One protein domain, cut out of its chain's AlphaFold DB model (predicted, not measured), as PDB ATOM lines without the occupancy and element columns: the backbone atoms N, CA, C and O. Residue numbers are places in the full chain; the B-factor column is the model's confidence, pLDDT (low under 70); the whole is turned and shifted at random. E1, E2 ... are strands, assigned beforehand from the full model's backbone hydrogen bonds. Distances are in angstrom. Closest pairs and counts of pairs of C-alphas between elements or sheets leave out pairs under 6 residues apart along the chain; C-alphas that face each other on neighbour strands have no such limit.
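This is residues 2 to 19, 30 to 36 and 95 to 123 of the 152 residues of the protein "Putative nicotinate phosphoribosyltransferase" of Chromobacterium violaceum (UniProt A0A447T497). There is little regular structure here: a thin, elongated slab with a three-stranded antiparallel sheet, E1 E5 E3, along its length, and a small antiparallel pair, E2 E4, beyond one end, E4 set crosswise. Loops 2 to 9 and 117 to 123 lie at the other end. The 54 printed residues, all strand by class with 19 in named strands E1 to E5, are loose, radius of gyration of the C-alphas 14.0 A, spanning 41 by 23 by 13 A.

Find C-alpha 112 at (50.330, 13.478, -40.676); E5 runs 13.8 A to residue 116. Beside it are E1, residues 10 to 13, and E3, residues 95 to 98. Farther out, find E2, residues 31 to 33, and E4, residues 104 to 106, ending at (57.151, 9.546, -50.598).

Inner strand E5 is antiparallel to E1 at 156 degrees, with N 11 and O 114 2.9 A apart, and to E3 at 169 degrees, with N 97 and O 113 2.9 A apart. E2 and E4 are antiparallel at 142 degrees, with N 32 and O 105 2.8 A apart. E4 and E5 are apart.

Cuts leave gaps between C-alphas 19 and 30, 10.0 A, and 36 and 95, 16.9 A. Links E3 to E4 and E4 to E5 are tight. Model pLDDT is under 70 at residues 2, 122 and 123.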
ATOM      1  N   TYR A   2      33.741   0.483 -31.996       68.25
ATOM      2  CA  TYR A   2      34.841   0.490 -31.004       68.25
ATOM      3  C   TYR A   2      34.581  -0.270 -29.677       68.25
ATOM      4  O   TYR A   2      33.500  -0.138 -29.101       68.25
ATOM      5  N   PRO A   3      35.532  -1.104 -29.196       80.00
ATOM      6  CA  PRO A   3      35.458  -1.730 -27.870       80.00
ATOM      7  C   PRO A   3      35.293  -0.697 -26.751       80.00
ATOM      8  O   PRO A   3      35.763   0.437 -26.882       80.00
ATOM      9  N   ARG A   4      34.643  -1.072 -25.642       74.94
ATOM     10  CA  ARG A   4      34.358  -0.135 -24.536       74.94
ATOM     11  C   ARG A   4      35.630   0.338 -23.838       74.94
ATOM     12  O   ARG A   4      35.640   1.422 -23.272       74.94
ATOM     13  N   GLU A   5      36.685  -0.461 -23.914       82.88
ATOM     14  CA  GLU A   5      37.994  -0.201 -23.329       82.88
ATOM     15  C   GLU A   5      38.862   0.713 -24.215       82.88
ATOM     16  O   GLU A   5      40.002   1.012 -23.866       82.88
ATOM     17  N   THR A   6      38.355   1.158 -25.374       80.38
ATOM     18  CA  THR A   6      39.112   2.031 -26.282       80.38
ATOM     19  C   THR A   6      39.276   3.411 -25.663       80.38
ATOM     20  O   THR A   6      38.328   4.187 -25.620       80.38
ATOM     21  N   THR A   7      40.487   3.744 -25.232       84.69
ATOM     22  CA  THR A   7      40.828   5.062 -24.665       84.69
ATOM     23  C   THR A   7      41.555   5.965 -25.656       84.69
ATOM     24  O   THR A   7      41.582   7.184 -25.491       84.69
ATOM     25  N   ARG A   8      42.135   5.387 -26.713       84.19
ATOM     26  CA  ARG A   8      42.901   6.123 -27.715       84.19
ATOM     27  C   ARG A   8      42.602   5.625 -29.121       84.19
ATOM     28  O   ARG A   8      42.647   4.422 -29.364       84.19
ATOM     29  N   LEU A   9      42.358   6.549 -30.047       87.31
ATOM     30  CA  LEU A   9      42.428   6.287 -31.480       87.31
ATOM     31  C   LEU A   9      43.526   7.132 -32.100       87.31
ATOM     32  O   LEU A   9      43.733   8.295 -31.753       87.31
ATOM     33  N   VAL A  10      44.216   6.511 -33.046       88.88
ATOM     34  CA  VAL A  10      45.204   7.167 -33.887       88.88
ATOM     35  C   VAL A  10      44.787   6.929 -35.327       88.88
ATOM     36  O   VAL A  10      44.566   5.790 -35.733       88.88
ATOM     37  N   ALA A  11      44.669   8.008 -36.087       90.44
ATOM     38  CA  ALA A  11      44.427   7.970 -37.517       90.44
ATOM     39  C   ALA A  11      45.619   8.595 -38.236       90.44
ATOM     40  O   ALA A  11      46.152   9.612 -37.805       90.44
ATOM     41  N   ASN A  12      46.040   8.005 -39.344       93.12
ATOM     42  CA  ASN A  12      47.089   8.549 -40.193       93.12
ATOM     43  C   ASN A  12      46.530   8.839 -41.584       93.12
ATOM     44  O   ASN A  12      45.760   8.057 -42.142       93.12
ATOM     45  N   PHE A  13      46.952   9.953 -42.169       90.56
ATOM     46  CA  PHE A  13      46.704  10.219 -43.578       90.56
ATOM     47  C   PHE A  13      47.924   9.752 -44.360       90.56
ATOM     48  O   PHE A  13      49.034  10.175 -44.060       90.56
ATOM     49  N   THR A  14      47.730   8.856 -45.328       91.12
ATOM     50  CA  THR A  14      48.818   8.340 -46.169       91.12
ATOM     51  C   THR A  14      48.434   8.466 -47.642       91.12
ATOM     52  O   THR A  14      47.407   7.899 -48.033       91.12
ATOM     53  N   PRO A  15      49.235   9.140 -48.487       88.81
ATOM     54  CA  PRO A  15      49.069   9.081 -49.934       88.81
ATOM     55  C   PRO A  15      49.365   7.652 -50.404       88.81
ATOM     56  O   PRO A  15      50.508   7.214 -50.421       88.81
ATOM     57  N   ARG A  16      48.326   6.875 -50.728       90.25
ATOM     58  CA  ARG A  16      48.462   5.429 -51.001       90.25
ATOM     59  C   ARG A  16      48.916   5.096 -52.425       90.25
ATOM     60  O   ARG A  16      49.471   4.022 -52.641       90.25
ATOM     61  N   SER A  17      48.641   5.968 -53.396       88.75
ATOM     62  CA  SER A  17      48.984   5.757 -54.805       88.75
ATOM     63  C   SER A  17      48.971   7.074 -55.578       88.75
ATOM     64  O   SER A  17      48.100   7.908 -55.341       88.75
ATOM     65  N   ALA A  18      49.891   7.213 -56.536       86.25
ATOM     66  CA  ALA A  18      49.926   8.298 -57.517       86.25
ATOM     67  C   ALA A  18      49.338   7.893 -58.886       86.25
ATOM     68  O   ALA A  18      49.438   8.648 -59.844       86.25
ATOM     69  N   LYS A  19      48.692   6.719 -58.999       86.62
ATOM     70  CA  LYS A  19      48.195   6.161 -60.278       86.62
ATOM     71  C   LYS A  19      47.302   7.116 -61.083       86.62
ATOM     72  O   LYS A  19      47.312   7.065 -62.306       86.62
ATOM     73  N   ASP A  30      57.748  10.476 -58.070       87.62
ATOM     74  CA  ASP A  30      57.020   9.629 -57.110       87.62
ATOM     75  C   ASP A  30      56.896  10.227 -55.693       87.62
ATOM     76  O   ASP A  30      56.732   9.506 -54.703       87.62
ATOM     77  N   LYS A  31      56.911  11.563 -55.585       90.12
ATOM     78  CA  LYS A  31      56.729  12.295 -54.324       90.12
ATOM     79  C   LYS A  31      55.555  13.264 -54.384       90.12
ATOM     80  O   LYS A  31      55.175  13.779 -55.433       90.12
ATOM     81  N   VAL A  32      54.989  13.541 -53.214       90.94
ATOM     82  CA  VAL A  32      53.919  14.521 -53.004       90.94
ATOM     83  C   VAL A  32      54.445  15.652 -52.136       90.94
ATOM     84  O   VAL A  32      55.134  15.417 -51.145       90.94
ATOM     85  N   VAL A  33      54.105  16.885 -52.497       92.38
ATOM     86  CA  VAL A  33      54.347  18.047 -51.640       92.38
ATOM     87  C   VAL A  33      53.250  18.101 -50.582       92.38
ATOM     88  O   VAL A  33      52.066  18.157 -50.912       92.38
ATOM     89  N   TRP A  34      53.638  18.066 -49.311       94.69
ATOM     90  CA  TRP A  34      52.711  18.198 -48.193       94.69
ATOM     91  C   TRP A  34      52.413  19.674 -47.918       94.69
ATOM     92  O   TRP A  34      53.322  20.418 -47.561       94.69
ATOM     93  N   PHE A  35      51.169  20.119 -48.101       94.38
ATOM     94  CA  PHE A  35      50.786  21.524 -47.924       94.38
ATOM     95  C   PHE A  35      49.288  21.674 -47.617       94.38
ATOM     96  O   PHE A  35      48.481  20.866 -48.080       94.38
ATOM     97  N   GLY A  36      48.918  22.723 -46.875       93.00
ATOM     98  CA  GLY A  36      47.529  23.117 -46.611       93.00
ATOM     99  C   GLY A  36      46.966  22.700 -45.249       93.00
ATOM    100  O   GLY A  36      45.797  22.971 -44.967       93.00
ATOM    101  N   GLU A  95      45.019  16.036 -31.027       92.69
ATOM    102  CA  GLU A  95      46.442  16.239 -31.264       92.69
ATOM    103  C   GLU A  95      46.753  15.895 -32.721       92.69
ATOM    104  O   GLU A  95      46.390  14.824 -33.214       92.69
ATOM    105  N   ILE A  96      47.447  16.801 -33.406       94.31
ATOM    106  CA  ILE A  96      47.885  16.619 -34.788       94.31
ATOM    107  C   ILE A  96      49.405  16.707 -34.806       94.31
ATOM    108  O   ILE A  96      49.979  17.708 -34.385       94.31
ATOM    109  N   ARG A  97      50.059  15.664 -35.314       94.25
ATOM    110  CA  ARG A  97      51.507  15.651 -35.552       94.25
ATOM    111  C   ARG A  97      51.751  15.527 -37.038       94.25
ATOM    112  O   ARG A  97      51.217  14.613 -37.663       94.25
ATOM    113  N   SER A  98      52.540  16.435 -37.599       95.38
ATOM    114  CA  SER A  98      52.765  16.495 -39.038       95.38
ATOM    115  C   SER A  98      54.191  16.897 -39.383       95.38
ATOM    116  O   SER A  98      54.868  17.556 -38.594       95.38
ATOM    117  N   LEU A  99      54.627  16.499 -40.576       94.69
ATOM    118  CA  LEU A  99      55.802  17.061 -41.228       94.69
ATOM    119  C   LEU A  99      55.583  18.549 -41.556       94.69
ATOM    120  O   LEU A  99      54.438  18.971 -41.742       94.69
ATOM    121  N   PRO A 100      56.663  19.346 -41.650       93.88
ATOM    122  CA  PRO A 100      56.549  20.737 -42.060       93.88
ATOM    123  C   PRO A 100      55.919  20.836 -43.451       93.88
ATOM    124  O   PRO A 100      56.193  20.027 -44.342       93.88
ATOM    125  N   GLU A 101      55.072  21.843 -43.638       93.38
ATOM    126  CA  GLU A 101      54.513  22.135 -44.952       93.38
ATOM    127  C   GLU A 101      55.610  22.546 -45.940       93.38
ATOM    128  O   GLU A 101      56.607  23.167 -45.573       93.38
ATOM    129  N   GLY A 102      55.438  22.158 -47.201       92.69
ATOM    130  CA  GLY A 102      56.454  22.258 -48.246       92.69
ATOM    131  C   GLY A 102      57.402  21.054 -48.311       92.69
ATOM    132  O   GLY A 102      58.171  20.946 -49.266       92.69
ATOM    133  N   ALA A 103      57.341  20.117 -47.357       93.06
ATOM    134  CA  ALA A 103      58.131  18.891 -47.424       93.06
ATOM    135  C   ALA A 103      57.711  18.004 -48.609       93.06
ATOM    136  O   ALA A 103      56.522  17.839 -48.897       93.06
ATOM    137  N   ARG A 104      58.697  17.380 -49.265       92.81
ATOM    138  CA  ARG A 104      58.469  16.314 -50.251       92.81
ATOM    139  C   ARG A 104      58.372  14.976 -49.527       92.81
ATOM    140  O   ARG A 104      59.297  14.598 -48.814       92.81
ATOM    141  N   VAL A 105      57.275  14.260 -49.732       92.31
ATOM    142  CA  VAL A 105      56.955  13.013 -49.029       92.31
ATOM    143  C   VAL A 105      56.742  11.897 -50.038       92.31
ATOM    144  O   VAL A 105      56.065  12.085 -51.047       92.31
ATOM    145  N   ASP A 106      57.318  10.732 -49.763       93.44
ATOM    146  CA  ASP A 106      57.151   9.546 -50.598       93.44
ATOM    147  C   ASP A 106      55.716   9.009 -50.564       93.44
ATOM    148  O   ASP A 106      55.026   9.036 -49.537       93.44
ATOM    149  N   ILE A 107      55.268   8.450 -51.687       91.62
ATOM    150  CA  ILE A 107      54.021   7.684 -51.723       91.62
ATOM    151  C   ILE A 107      54.136   6.504 -50.742       91.62
ATOM    152  O   ILE A 107      55.152   5.819 -50.676       91.62
ATOM    153  N   LYS A 108      53.057   6.241 -49.996       92.31
ATOM    154  CA  LYS A 108      52.942   5.280 -48.880       92.31
ATOM    155  C   LYS A 108      53.603   5.705 -47.564       92.31
ATOM    156  O   LYS A 108      53.539   4.932 -46.610       92.31
ATOM    157  N   VAL A 109      54.142   6.921 -47.461       92.25
ATOM    158  CA  VAL A 109      54.628   7.478 -46.190       92.25
ATOM    159  C   VAL A 109      53.590   8.447 -45.614       92.25
ATOM    160  O   VAL A 109      53.154   9.345 -46.329       92.25
ATOM    161  N   PRO A 110      53.147   8.287 -44.351       93.38
ATOM    162  CA  PRO A 110      52.170   9.188 -43.745       93.38
ATOM    163  C   PRO A 110      52.795  10.541 -43.351       93.38
ATOM    164  O   PRO A 110      53.619  10.566 -42.437       93.38
ATOM    165  N   PRO A 111      52.394  11.682 -43.954       93.06
ATOM    166  CA  PRO A 111      52.875  13.005 -43.539       93.06
ATOM    167  C   PRO A 111      52.223  13.548 -42.261       93.06
ATOM    168  O   PRO A 111      52.721  14.517 -41.682       93.06
ATOM    169  N   VAL A 112      51.083  12.989 -41.838       94.94
ATOM    170  CA  VAL A 112      50.330  13.478 -40.676       94.94
ATOM    171  C   VAL A 112      49.613  12.353 -39.937       94.94
ATOM    172  O   VAL A 112      49.083  11.408 -40.533       94.94
ATOM    173  N   THR A 113      49.573  12.496 -38.617       93.94
ATOM    174  CA  THR A 113      48.829  11.645 -37.692       93.94
ATOM    175  C   THR A 113      47.941  12.488 -36.788       93.94
ATOM    176  O   THR A 113      48.349  13.551 -36.324       93.94
ATOM    177  N   PHE A 114      46.757  11.966 -36.502       93.00
ATOM    178  CA  PHE A 114      45.730  12.537 -35.645       93.00
ATOM    179  C   PHE A 114      45.518  11.595 -34.462       93.00
ATOM    180  O   PHE A 114      45.321  10.395 -34.667       93.00
ATOM    181  N   SER A 115      45.525  12.110 -33.239       91.62
ATOM    182  CA  SER A 115      45.181  11.336 -32.046       91.62
ATOM    183  C   SER A 115      44.314  12.131 -31.086       91.62
ATOM    184  O   SER A 115      44.425  13.348 -31.013       91.62
ATOM    185  N   ASN A 116      43.452  11.459 -30.329       88.94
ATOM    186  CA  ASN A 116      42.695  12.120 -29.270       88.94
ATOM    187  C   ASN A 116      43.599  12.439 -28.070       88.94
ATOM    188  O   ASN A 116      44.453  11.634 -27.694       88.94
ATOM    189  N   THR A 117      43.372  13.594 -27.446       87.88
ATOM    190  CA  THR A 117      44.064  13.997 -26.208       87.88
ATOM    191  C   THR A 117      43.308  13.579 -24.950       87.88
ATOM    192  O   THR A 117      43.903  13.491 -23.879       87.88
ATOM    193  N   HIS A 118      42.007  13.297 -25.072       84.75
ATOM    194  CA  HIS A 118      41.136  12.985 -23.944       84.75
ATOM    195  C   HIS A 118      40.599  11.545 -24.031       84.75
ATOM    196  O   HIS A 118      40.031  11.182 -25.070       84.75
ATOM    197  N   PRO A 119      40.726  10.724 -22.968       81.88
ATOM    198  CA  PRO A 119      40.354   9.306 -22.987       81.88
ATOM    199  C   PRO A 119      38.850   9.077 -23.111       81.88
ATOM    200  O   PRO A 119      38.441   8.062 -23.661       81.88
ATOM    201  N   ASP A 120      38.031  10.040 -22.676       78.38
ATOM    202  CA  ASP A 120      36.583   9.986 -22.897       78.38
ATOM    203  C   ASP A 120      36.206  10.284 -24.342       78.38
ATOM    204  O   ASP A 120      35.075  10.007 -24.728       78.38
ATOM    205  N   PHE A 121      37.130  10.792 -25.170       74.19
ATOM    206  CA  PHE A 121      36.887  11.128 -26.570       74.19
ATOM    207  C   PHE A 121      37.688  10.269 -27.575       74.19
ATOM    208  O   PHE A 121      38.312  10.821 -28.476       74.19
ATOM    209  N   PRO A 122      37.651   8.920 -27.501       55.34
ATOM    210  CA  PRO A 122      38.507   8.076 -28.330       55.34
ATOM    211  C   PRO A 122      38.146   8.161 -29.814       55.34
ATOM    212  O   PRO A 122      39.048   8.229 -30.626       55.34
ATOM    213  N   GLY A 123      36.860   8.228 -30.190       58.78
ATOM    214  CA  GLY A 123      36.440   8.338 -31.592       58.78
ATOM    215  C   GLY A 123      35.272   9.286 -31.845       58.78
ATOM    216  O   GLY A 123      34.403   9.484 -30.997       58.78
TER     217      GLY A 123